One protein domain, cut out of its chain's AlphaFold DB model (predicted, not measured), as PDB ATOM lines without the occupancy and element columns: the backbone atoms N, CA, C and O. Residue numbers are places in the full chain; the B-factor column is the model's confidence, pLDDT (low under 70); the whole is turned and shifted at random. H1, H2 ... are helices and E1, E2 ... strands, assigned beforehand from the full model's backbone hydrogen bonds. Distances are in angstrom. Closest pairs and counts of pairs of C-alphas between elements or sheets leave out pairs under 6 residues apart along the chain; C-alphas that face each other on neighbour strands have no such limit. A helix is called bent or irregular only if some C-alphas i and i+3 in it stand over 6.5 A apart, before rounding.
ATOM      1  N   SER A  32     206.499 237.192 229.495       92.75
ATOM      2  CA  SER A  32     205.270 236.516 229.899       92.75
ATOM      3  C   SER A  32     204.103 237.064 229.094       92.75
ATOM      4  O   SER A  32     203.983 238.274 228.932       92.75
ATOM      5  N   SER A  33     203.252 236.179 228.595       95.00
ATOM      6  CA  SER A  33     201.986 236.472 227.922       95.00
ATOM      7  C   SER A  33     201.103 235.223 227.997       95.00
ATOM      8  O   SER A  33     201.638 234.134 228.229       95.00
ATOM      9  N   PRO A  34     199.783 235.326 227.765       96.81
ATOM     10  CA  PRO A  34     198.926 234.143 227.755       96.81
ATOM     11  C   PRO A  34     199.381 233.063 226.766       96.81
ATOM     12  O   PRO A  34     199.312 231.877 227.080       96.81
ATOM     13  N   LEU A  35     199.923 233.464 225.609       96.88
ATOM     14  CA  LEU A  35     200.462 232.533 224.616       96.88
ATOM     15  C   LEU A  35     201.761 231.875 225.088       96.88
ATOM     16  O   LEU A  35     201.925 230.675 224.902       96.88
ATOM     17  N   ILE A  36     202.662 232.626 225.736       96.88
ATOM     18  CA  ILE A  36     203.858 232.046 226.367       96.88
ATOM     19  C   ILE A  36     203.431 230.999 227.399       96.88
ATOM     20  O   ILE A  36     203.925 229.881 227.347       96.88
ATOM     21  N   SER A  37     202.480 231.324 228.277       97.00
ATOM     22  CA  SER A  37     202.009 230.401 229.315       97.00
ATOM     23  C   SER A  37     201.366 229.135 228.742       97.00
ATOM     24  O   SER A  37     201.628 228.042 229.242       97.00
ATOM     25  N   LEU A  38     200.573 229.254 227.673       97.50
ATOM     26  CA  LEU A  38     200.030 228.094 226.964       97.50
ATOM     27  C   LEU A  38     201.157 227.229 226.385       97.50
ATOM     28  O   LEU A  38     201.190 226.022 226.611       97.50
ATOM     29  N   LEU A  39     202.116 227.834 225.684       97.19
ATOM     30  CA  LEU A  39     203.236 227.104 225.089       97.19
ATOM     31  C   LEU A  39     204.136 226.458 226.152       97.19
ATOM     32  O   LEU A  39     204.642 225.363 225.923       97.19
ATOM     33  N   GLU A  40     204.312 227.082 227.314       96.75
ATOM     34  CA  GLU A  40     205.057 226.520 228.449       96.75
ATOM     35  C   GLU A  40     204.374 225.301 229.075       96.75
ATOM     36  O   GLU A  40     205.075 224.412 229.550       96.75
ATOM     37  N   SER A  41     203.038 225.226 229.042       96.56
ATOM     38  CA  SER A  41     202.310 224.038 229.515       96.56
ATOM     39  C   SER A  41     202.484 222.807 228.620       96.56
ATOM     40  O   SER A  41     202.255 221.686 229.066       96.56
ATOM     41  N   LEU A  42     202.919 223.002 227.371       96.31
ATOM     42  CA  LEU A  42     203.199 221.924 226.429       96.31
ATOM     43  C   LEU A  42     204.614 221.373 226.625       96.31
ATOM     44  O   LEU A  42     205.556 222.110 226.937       96.31
ATOM     45  N   SER A  43     204.813 220.081 226.358       96.44
ATOM     46  CA  SER A  43     206.170 219.540 226.314       96.44
ATOM     47  C   SER A  43     206.937 220.102 225.100       96.44
ATOM     48  O   SER A  43     206.332 220.478 224.088       96.44
ATOM     49  N   PRO A  44     208.284 220.138 225.125       96.56
ATOM     50  CA  PRO A  44     209.067 220.520 223.947       96.56
ATOM     51  C   PRO A  44     208.756 219.660 222.714       96.56
ATOM     52  O   PRO A  44     208.805 220.154 221.588       96.56
ATOM     53  N   ARG A  45     208.408 218.382 222.920       96.44
ATOM     54  CA  ARG A  45     208.007 217.463 221.850       96.44
ATOM     55  C   ARG A  45     206.685 217.897 221.218       96.44
ATOM     56  O   ARG A  45     206.601 217.962 219.995       96.44
ATOM     57  N   ASP A  46     205.701 218.266 222.032       96.94
ATOM     58  CA  ASP A  46     204.395 218.741 221.557       96.94
ATOM     59  C   ASP A  46     204.530 220.051 220.783       96.94
ATOM     60  O   ASP A  46     204.015 220.182 219.672       96.94
ATOM     61  N   ARG A  47     205.326 220.996 221.299       97.44
ATOM     62  CA  ARG A  47     205.610 222.255 220.593       97.44
ATOM     63  C   ARG A  47     206.299 222.047 219.243       97.44
ATOM     64  O   ARG A  47     206.112 222.846 218.327       97.44
ATOM     65  N   GLN A  48     207.114 221.004 219.102       97.31
ATOM     66  CA  GLN A  48     207.688 220.635 217.808       97.31
ATOM     67  C   GLN A  48     206.682 219.926 216.897       97.31
ATOM     68  O   GLN A  48     206.829 219.998 215.681       97.31
ATOM     69  N   ALA A  49     205.688 219.230 217.440       96.88
ATOM     70  CA  ALA A  49     204.685 218.518 216.652       96.88
ATOM     71  C   ALA A  49     203.600 219.453 216.085       96.88
ATOM     72  O   ALA A  49     203.083 219.195 215.004       96.88
ATOM     73  N   ILE A  50     203.310 220.567 216.763       97.44
ATOM     74  CA  ILE A  50     202.403 221.622 216.288       97.44
ATOM     75  C   ILE A  50     203.088 222.434 215.172       97.44
ATOM     76  O   ILE A  50     204.138 223.049 215.401       97.44
ATOM     77  N   ARG A  51     202.508 222.447 213.962       97.81
ATOM     78  CA  ARG A  51     203.137 222.979 212.735       97.81
ATOM     79  C   ARG A  51     202.352 224.104 212.070       97.81
ATOM     80  O   ARG A  51     201.128 224.081 211.989       97.81
ATOM     81  N   GLY A  52     203.090 225.042 211.480       96.69
ATOM     82  CA  GLY A  52     202.538 226.094 210.626       96.69
ATOM     83  C   GLY A  52     201.677 227.104 211.378       96.69
ATOM     84  O   GLY A  52     200.650 227.506 210.840       96.69
ATOM     85  N   ILE A  53     202.090 227.479 212.591       96.94
ATOM     86  CA  ILE A  53     201.380 228.416 213.465       96.94
ATOM     87  C   ILE A  53     201.475 229.853 212.947       96.94
ATOM     88  O   ILE A  53     202.555 230.319 212.578       96.94
ATOM     89  N   GLN A  54     200.353 230.560 212.941       96.75
ATOM     90  CA  GLN A  54     200.247 231.961 212.552       96.75
ATOM     91  C   GLN A  54     199.913 232.820 213.775       96.75
ATOM     92  O   GLN A  54     198.994 232.512 214.527       96.75
ATOM     93  N   LEU A  55     200.656 233.907 213.983       95.00
ATOM     94  CA  LEU A  55     200.293 234.904 214.986       95.00
ATOM     95  C   LEU A  55     199.010 235.625 214.587       95.00
ATOM     96  O   LEU A  55     198.760 235.880 213.409       95.00
ATOM     97  N   HIS A  56     198.209 235.945 215.597       95.62
ATOM     98  CA  HIS A  56     196.923 236.591 215.421       95.62
ATOM     99  C   HIS A  56     196.566 237.425 216.660       95.62
ATOM    100  O   HIS A  56     196.925 237.022 217.773       95.62
ATOM    101  N   PRO A  57     195.806 238.530 216.515       95.38
ATOM    102  CA  PRO A  57     195.356 239.334 217.653       95.38
ATOM    103  C   PRO A  57     194.592 238.538 218.717       95.38
ATOM    104  O   PRO A  57     194.741 238.806 219.904       95.38
ATOM    105  N   SER A  58     193.854 237.496 218.319       95.44
ATOM    106  CA  SER A  58     193.179 236.571 219.251       95.44
ATOM    107  C   SER A  58     194.136 235.770 220.139       95.44
ATOM    108  O   SER A  58     193.705 235.214 221.139       95.44
ATOM    109  N   LEU A  59     195.424 235.709 219.792       96.00
ATOM    110  CA  LEU A  59     196.482 235.108 220.606       96.00
ATOM    111  C   LEU A  59     197.277 236.161 221.404       96.00
ATOM    112  O   LEU A  59     198.281 235.829 222.035       96.00
ATOM    113  N   GLY A  60     196.861 237.432 221.363       95.94
ATOM    114  CA  GLY A  60     197.515 238.549 222.049       95.94
ATOM    115  C   GLY A  60     198.718 239.143 221.318       95.94
ATOM    116  O   GLY A  60     199.542 239.813 221.944       95.94
ATOM    117  N   TYR A  61     198.842 238.901 220.009       95.44
ATOM    118  CA  TYR A  61     199.928 239.436 219.186       95.44
ATOM    119  C   TYR A  61     199.406 240.033 217.884       95.44
ATOM    120  O   TYR A  61     198.577 239.455 217.192       95.44
ATOM    121  N   LEU A  62     199.922 241.202 217.539       92.06
ATOM    122  CA  LEU A  62     199.641 241.903 216.300       92.06
ATOM    123  C   LEU A  62     200.431 241.287 215.137       92.06
ATOM    124  O   LEU A  62     201.487 240.681 215.321       92.06
ATOM    125  N   GLY A  63     199.934 241.504 213.920       86.00
ATOM    126  CA  GLY A  63     200.559 241.014 212.692       86.00
ATOM    127  C   GLY A  63     200.200 239.564 212.350       86.00
ATOM    128  O   GLY A  63     199.475 238.896 213.075       86.00
ATOM    129  N   GLY A  64     200.699 239.100 211.200       86.31
ATOM    130  CA  GLY A  64     200.413 237.773 210.634       86.31
ATOM    131  C   GLY A  64     201.660 236.909 210.452       86.31
ATOM    132  O   GLY A  64     201.763 236.180 209.467       86.31
ATOM    133  N   ILE A  65     202.645 237.031 211.350       93.94
ATOM    134  CA  ILE A  65     203.903 236.275 211.257       93.94
ATOM    135  C   ILE A  65     203.601 234.782 211.388       93.94
ATOM    136  O   ILE A  65     202.888 234.365 212.301       93.94
ATOM    137  N   ARG A  66     204.175 233.972 210.498       95.94
ATOM    138  CA  ARG A  66     204.020 232.518 210.504       95.94
ATOM    139  C   ARG A  66     205.319 231.834 210.909       95.94
ATOM    140  O   ARG A  66     206.390 232.196 210.430       95.94
ATOM    141  N   PHE A  67     205.208 230.808 211.742       97.12
ATOM    142  CA  PHE A  67     206.321 229.973 212.181       97.12
ATOM    143  C   PHE A  67     206.100 228.531 211.743       97.12
ATOM    144  O   PHE A  67     204.969 228.048 211.644       97.12
ATOM    145  N   HIS A  68     207.194 227.813 211.493       97.44
ATOM    146  CA  HIS A  68     207.097 226.421 211.075       97.44
ATOM    147  C   HIS A  68     206.658 225.512 212.230       97.44
ATOM    148  O   HIS A  68     205.890 224.582 211.998       97.44
ATOM    149  N   THR A  69     207.091 225.794 213.464       98.12
ATOM    150  CA  THR A  69     206.680 225.068 214.680       98.12
ATOM    151  C   THR A  69     206.269 226.010 215.803       98.12
ATOM    152  O   THR A  69     206.741 227.148 215.876       98.12
ATOM    153  N   ALA A  70     205.462 225.508 216.740       97.38
ATOM    154  CA  ALA A  70     205.180 226.228 217.980       97.38
ATOM    155  C   ALA A  70     206.438 226.411 218.854       97.38
ATOM    156  O   ALA A  70     206.544 227.400 219.570       97.38
ATOM    157  N   GLU A  71     207.433 225.524 218.753       97.75
ATOM    158  CA  GLU A  71     208.735 225.699 219.420       97.75
ATOM    159  C   GLU A  71     209.519 226.900 218.858       97.75
ATOM    160  O   GLU A  71     210.124 227.649 219.623       97.75
ATOM    161  N   GLN A  72     209.495 227.128 217.538       97.06
ATOM    162  CA  GLN A  72     210.114 228.318 216.939       97.06
ATOM    163  C   GLN A  72     209.419 229.596 217.403       97.06
ATOM    164  O   GLN A  72     210.093 230.551 217.787       97.06
ATOM    165  N   LEU A  73     208.083 229.586 217.416       97.12
ATOM    166  CA  LEU A  73     207.302 230.687 217.966       97.12
ATOM    167  C   LEU A  73     207.668 230.931 219.437       97.12
ATOM    168  O   LEU A  73     207.980 232.057 219.803       97.12
ATOM    169  N   TYR A  74     207.697 229.889 220.268       97.06
ATOM    170  CA  TYR A  74     208.025 230.006 221.690       97.06
ATOM    171  C   TYR A  74     209.391 230.665 221.917       97.06
ATOM    172  O   TYR A  74     209.496 231.602 222.706       97.06
ATOM    173  N   ARG A  75     210.425 230.248 221.178       96.00
ATOM    174  CA  ARG A  75     211.765 230.855 221.261       96.00
ATOM    175  C   ARG A  75     211.794 232.304 220.795       96.00
ATOM    176  O   ARG A  75     212.571 233.096 221.315       96.00
ATOM    177  N   TRP A  76     210.960 232.654 219.822       95.50
ATOM    178  CA  TRP A  76     210.821 234.032 219.368       95.50
ATOM    179  C   TRP A  76     210.108 234.910 220.411       95.50
ATOM    180  O   TRP A  76     210.528 236.040 220.655       95.50
ATOM    181  N   LEU A  77     209.081 234.370 221.079       95.12
ATOM    182  CA  LEU A  77     208.345 235.030 222.164       95.12
ATOM    183  C   LEU A  77     209.184 235.203 223.437       95.12
ATOM    184  O   LEU A  77     209.105 236.239 224.101       95.12
ATOM    185  N   LYS A  78     209.966 234.177 223.779       94.81
ATOM    186  CA  LYS A  78     210.771 234.078 224.996       94.81
ATOM    187  C   LYS A  78     212.185 233.584 224.650       94.81
ATOM    188  O   LYS A  78     212.499 232.409 224.846       94.81
ATOM    189  N   PRO A  79     213.062 234.473 224.147       92.81
ATOM    190  CA  PRO A  79     214.411 234.096 223.711       92.81
ATOM    191  C   PRO A  79     215.332 233.692 224.870       92.81
ATOM    192  O   PRO A  79     216.292 232.947 224.677       92.81
ATOM    193  N   ALA A  80     215.039 234.156 226.084       91.94
ATOM    194  CA  ALA A  80     215.714 233.747 227.306       91.94
ATOM    195  C   ALA A  80     214.716 233.673 228.478       91.94
ATOM    196  O   ALA A  80     213.668 234.321 228.435       91.94
ATOM    197  N   PRO A  81     215.040 232.940 229.564       90.88
ATOM    198  CA  PRO A  81     214.206 232.906 230.767       90.88
ATOM    199  C   PRO A  81     213.984 234.290 231.391       90.88
ATOM    200  O   PRO A  81     212.933 234.547 231.971       90.88
ATOM    201  N   GLN A  82     214.985 235.165 231.272       91.44
ATOM    202  CA  GLN A  82     214.971 236.544 231.743       91.44
ATOM    203  C   GLN A  82     215.716 237.423 230.735       91.44
ATOM    204  O   GLN A  82     216.782 237.036 230.248       91.44
ATOM    205  N   MET A  83     215.170 238.605 230.483       91.94
ATOM    206  CA  MET A  83     215.715 239.646 229.613       91.94
ATOM    207  C   MET A  83     216.121 240.846 230.460       91.94
ATOM    208  O   MET A  83     215.573 241.043 231.547       91.94
ATOM    209  N   LEU A  84     217.059 241.666 229.996       90.50
ATOM    210  CA  LEU A  84     217.245 242.987 230.604       90.50
ATOM    211  C   LEU A  84     216.054 243.880 230.224       90.50
ATOM    212  O   LEU A  84     215.563 243.796 229.104       90.50
ATOM    213  N   GLU A  85     215.594 244.751 231.125       85.62
ATOM    214  CA  GLU A  85     214.422 245.625 230.893       85.62
ATOM    215  C   GLU A  85     214.547 246.492 229.625       85.62
ATOM    216  O   GLU A  85     213.543 246.828 229.002       85.62
ATOM    217  N   HIS A  86     215.775 246.822 229.219       82.38
ATOM    218  CA  HIS A  86     216.067 247.635 228.034       82.38
ATOM    219  C   HIS A  86     216.526 246.820 226.817       82.38
ATOM    220  O   HIS A  86     216.848 247.394 225.778       82.38
ATOM    221  N   GLU A  87     216.608 245.495 226.933       85.62
ATOM    222  CA  GLU A  87     216.927 244.626 225.804       85.62
ATOM    223  C   GLU A  87     215.687 244.512 224.917       85.62
ATOM    224  O   GLU A  87     214.615 244.136 225.381       85.62
ATOM    225  N   SER A  88     215.820 244.859 223.639       82.50
ATOM    226  CA  SER A  88     214.734 244.691 222.675       82.50
ATOM    227  C   SER A  88     214.708 243.247 222.186       82.50
ATOM    228  O   SER A  88     215.731 242.726 221.741       82.50
ATOM    229  N   TRP A  89     213.539 242.606 222.226       90.31
ATOM    230  CA  TRP A  89     213.289 241.374 221.482       90.31
ATOM    231  C   TRP A  89     212.055 241.547 220.596       90.31
ATOM    232  O   TRP A  89     211.086 242.178 221.023       90.31
ATOM    233  N   PRO A  90     212.060 240.990 219.368       86.56
ATOM    234  CA  PRO A  90     211.040 241.304 218.372       86.56
ATOM    235  C   PRO A  90     209.611 241.098 218.873       86.56
ATOM    236  O   PRO A  90     208.762 241.946 218.625       86.56
ATOM    237  N   ALA A  91     209.352 240.020 219.618       91.69
ATOM    238  CA  ALA A  91     208.011 239.692 220.086       91.69
ATOM    239  C   ALA A  91     207.361 240.755 220.976       91.69
ATOM    240  O   ALA A  91     206.141 240.895 220.931       91.69
ATOM    241  N   GLU A  92     208.134 241.518 221.754       90.69
ATOM    242  CA  GLU A  92     207.573 242.563 222.619       90.69
ATOM    243  C   GLU A  92     206.942 243.698 221.801       90.69
ATOM    244  O   GLU A  92     205.912 244.236 222.200       90.69
ATOM    245  N   SER A  93     207.486 244.007 220.620       90.44
ATOM    246  CA  SER A  93     206.934 245.029 219.717       90.44
ATOM    247  C   SER A  93     205.614 244.615 219.062       90.44
ATOM    248  O   SER A  93     204.834 245.476 218.665       90.44
ATOM    249  N   TYR A  94     205.356 243.309 218.941       93.12
ATOM    250  CA  TYR A  94     204.103 242.777 218.391       93.12
ATOM    251  C   TYR A  94     203.076 242.458 219.476       93.12
ATOM    252  O   TYR A  94     201.933 242.149 219.160       93.12
ATOM    253  N   ARG A  95     203.456 242.486 220.752       93.50
ATOM    254  CA  ARG A  95     202.573 242.087 221.841       93.50
ATOM    255  C   ARG A  95     201.447 243.101 222.039       93.50
ATOM    256  O   ARG A  95     201.699 244.285 222.258       93.50
ATOM    257  N   ASP A  96     200.211 242.614 222.102       94.50
ATOM    258  CA  ASP A  96     199.105 243.399 222.641       94.50
ATOM    259  C   ASP A  96     199.144 243.358 224.177       94.50
ATOM    260  O   ASP A  96     198.889 242.336 224.817       94.50
ATOM    261  N   LYS A  97     199.484 244.495 224.790       91.56
ATOM    262  CA  LYS A  97     199.596 244.631 226.252       91.56
ATOM    263  C   LYS A  97     198.249 244.622 226.970       91.56
ATOM    264  O   LYS A  97     198.242 244.437 228.183       91.56
ATOM    265  N   ARG A  98     197.143 244.827 226.250       94.50
ATOM    266  CA  ARG A  98     195.773 244.797 226.789       94.50
ATOM    267  C   ARG A  98     195.172 243.393 226.743       94.50
ATOM    268  O   ARG A  98     194.105 243.164 227.310       94.50
ATOM    269  N   PHE A  99     195.840 242.453 226.074       95.88
ATOM    270  CA  PHE A  99     195.384 241.078 225.981       95.88
ATOM    271  C   PHE A  99     195.709 240.309 227.269       95.88
ATOM    272  O   PHE A  99     196.868 240.015 227.575       95.88
ATOM    273  N   HIS A 100     194.662 239.962 228.018       93.50
ATOM    274  CA  HIS A 100     194.763 239.251 229.299       93.50
ATOM    275  C   HIS A 100     193.965 237.941 229.336       93.50
ATOM    276  O   HIS A 100     193.945 237.269 230.368       93.50
ATOM    277  N   GLN A 101     193.313 237.561 228.235       95.25
ATOM    278  CA  GLN A 101     192.548 236.320 228.164       95.25
ATOM    279  C   GLN A 101     193.482 235.116 228.313       95.25
ATOM    280  O   GLN A 101     194.503 235.021 227.634       95.25
ATOM    281  N   LYS A 102     193.122 234.181 229.197       95.56
ATOM    282  CA  LYS A 102     193.808 232.893 229.308       95.56
ATOM    283  C   LYS A 102     193.518 232.073 228.053       95.56
ATOM    284  O   LYS A 102     192.356 231.859 227.732       95.56
ATOM    285  N   LEU A 103     194.574 231.615 227.386       97.00
ATOM    286  CA  LEU A 103     194.466 230.788 226.190       97.00
ATOM    287  C   LEU A 103     194.458 229.301 226.544       97.00
ATOM    288  O   LEU A 103     195.140 228.861 227.476       97.00
ATOM    289  N   SER A 104     193.705 228.546 225.760       96.62
ATOM    290  CA  SER A 104     193.635 227.090 225.748       96.62
ATOM    291  C   SER A 104     194.122 226.534 224.404       96.62
ATOM    292  O   SER A 104     194.457 227.280 223.481       96.62
ATOM    293  N   LEU A 105     194.174 225.205 224.283       95.69
ATOM    294  CA  LEU A 105     194.500 224.553 223.014       95.69
ATOM    295  C   LEU A 105     193.434 224.809 221.940       95.69
ATOM    296  O   LEU A 105     193.795 224.969 220.774       95.69
ATOM    297  N   ASP A 106     192.166 224.945 222.332       95.44
ATOM    298  CA  ASP A 106     191.066 225.259 221.415       95.44
ATOM    299  C   ASP A 106     191.209 226.657 220.810       95.44
ATOM    300  O   ASP A 106     190.947 226.847 219.626       95.44
ATOM    301  N   ASP A 107     191.712 227.624 221.584       95.75
ATOM    302  CA  ASP A 107     191.993 228.974 221.079       95.75
ATOM    303  C   ASP A 107     193.181 228.986 220.105       95.75
ATOM    304  O   ASP A 107     193.253 229.824 219.206       95.75
ATOM    305  N   LEU A 108     194.133 228.063 220.275       95.25
ATOM    306  CA  LEU A 108     195.310 227.941 219.417       95.25
ATOM    307  C   LEU A 108     194.981 227.252 218.089       95.25
ATOM    308  O   LEU A 108     195.517 227.643 217.051       95.25
ATOM    309  N   ARG A 109     194.113 226.234 218.124       95.56
ATOM    310  CA  ARG A 109     193.827 225.311 217.014       95.56
ATOM    311  C   ARG A 109     193.492 225.994 215.675       95.56
ATOM    312  O   ARG A 109     194.040 225.541 214.669       95.56
ATOM    313  N   PRO A 110     192.680 227.070 215.608       95.81
ATOM    314  CA  PRO A 110     192.348 227.741 214.347       95.81
ATOM    315  C   PRO A 110     193.553 228.369 213.638       95.81
ATOM    316  O   PRO A 110     193.513 228.595 212.431       95.81
ATOM    317  N   PHE A 111     194.625 228.659 214.378       96.44
ATOM    318  CA  PHE A 111     195.800 229.367 213.873       96.44
ATOM    319  C   PHE A 111     196.952 228.434 213.510       96.44
ATOM    320  O   PHE A 111     198.079 228.892 213.310       96.44
ATOM    321  N   VAL A 112     196.702 227.125 213.439       96.38
ATOM    322  CA  VAL A 112     197.724 226.120 213.145       96.38
ATOM    323  C   VAL A 112     197.318 225.259 211.959       96.38
ATOM    324  O   VAL A 112     196.168 224.861 211.825       96.38
ATOM    325  N   ALA A 113     198.285 224.947 211.095       95.75
ATOM    326  CA  ALA A 113     198.044 224.143 209.897       95.75
ATOM    327  C   ALA A 113     198.188 222.633 210.143       95.75
ATOM    328  O   ALA A 113     197.564 221.839 209.448       95.75
ATOM    329  N   GLY A 114     199.026 222.233 211.103       95.00
ATOM    330  CA  GLY A 114     199.246 220.835 211.465       95.00
ATOM    331  C   GLY A 114     199.139 220.647 212.969       95.00
ATOM    332  O   GLY A 114     199.864 221.295 213.730       95.00
ATOM    333  N   TRP A 115     198.243 219.756 213.383       95.44
ATOM    334  CA  TRP A 115     198.000 219.429 214.782       95.44
ATOM    335  C   TRP A 115     198.256 217.946 215.034       95.44
ATOM    336  O   TRP A 115     197.831 217.131 214.218       95.44
ATOM    337  N   PRO A 116     198.943 217.583 216.126       92.56
ATOM    338  CA  PRO A 116     199.223 216.187 216.421       92.56
ATOM    339  C   PRO A 116     198.004 215.473 217.021       92.56
ATOM    340  O   PRO A 116     197.315 216.010 217.888       92.56
ATOM    341  N   ASP A 117     197.773 214.234 216.590       90.44
ATOM    342  CA  ASP A 117     196.576 213.459 216.948       90.44
ATOM    343  C   ASP A 117     196.410 213.260 218.460       90.44
ATOM    344  O   ASP A 117     195.295 213.295 218.966       90.44
ATOM    345  N   HIS A 118     197.511 213.130 219.207       88.56
ATOM    346  CA  HIS A 118     197.485 212.921 220.661       88.56
ATOM    347  C   HIS A 118     197.126 214.172 221.480       88.56
ATOM    348  O   HIS A 118     197.026 214.080 222.701       88.56
TER     349      HIS A 118
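Overview. This is residues 32 to 118 of the 120 residues of an uncharacterized protein of Marinobacter sp. P4B1 (UniProt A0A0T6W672). A small hairpin of two strands, E1 and E2, and three short helices, H3, H1 and H5, stand round the middle of the domain, with H3 folded back from the end of E2. H2 packs on H3 at one end, H4 packs on the opposite end of H3, and the loop of residues 83 to 88 sticks out beyond. The printed part has 87 residues, with five named helices and two named strands in the order H1, H2, E1, E2, H3, H4, H5; the sheet E1 - E2 is antiparallel. The class is mostly helix, though under half of the residues are in named elements. The whole is compact, with a radius of gyration of the C-alphas of 12.3 A, yet elongated in outline, spanning 41 by 23 by 21 A.

Along the chain. E1 is residues 51 to 54, 9.4 A from first to last C-alpha, and E2 is residues 66 to 69, 8.9 A. H3, residues 70 to 77, measures 10.2 A and begins at C-alpha 70, (205.180, 226.228, 217.980). H1, residues 34 to 41, measures 10.8 A and begins at C-alpha 34, (198.926, 234.143, 227.755). H2 is residues 44 to 49, 8.7 A, and H4 is residues 90 to 94, 7.1 A. H5, residues 105 to 111, measures 10.4 A and ends at C-alpha 111, (195.800, 229.367, 213.873); it is only just irregular, with C-alphas 107 and 110 6.9 A apart.

Arrangement. E1 and E2 form an antiparallel hairpin at 154 degrees, with N 52 and O 68 at 2.9 A and N 67 and O 53 at 2.8 A, within hydrogen-bond range. The closest C-alphas of E1 and H3 are those of Ile 53 and Ala 70, 6.3 A; of E1 and H5, those of Gln 54 and Phe 111, 5.3 A. H3 is the hub. It touches H2, Arg 47 to Ala 70 being the closest C-alphas at 4.8 A, at a steep tilt of 60 degrees, opposite ways. It touches H1, with C-alphas 39 and 74 closest at 6.6 A, at a steep tilt of 51 degrees, opposite ways. It touches H4, with C-alphas 77 and 91 closest at 5.1 A. H1 and H5 are close but not clearly touching, the closest C-alphas, 38 and 105, being 7.7 A apart. H3 and H5 are apart. Every O i to N i+4 pair is within hydrogen-bond range in H1, H2 and H3; H4 has 0 of 1, with 2 of 2 O i to N i+3 pairs, and H5 has 1 of 3, with 2 of 4.

Size, cuts and confidence. The two C-alphas farthest apart, those of His 86 and Asp 117, are 40.9 A apart. The printed part has no cut. The links E1 to E2 and H3 to H4 are long, and residues 83 to 88 of the latter stand free. No printed residue has a pLDDT under 70; the mean of the printed part is 94.3.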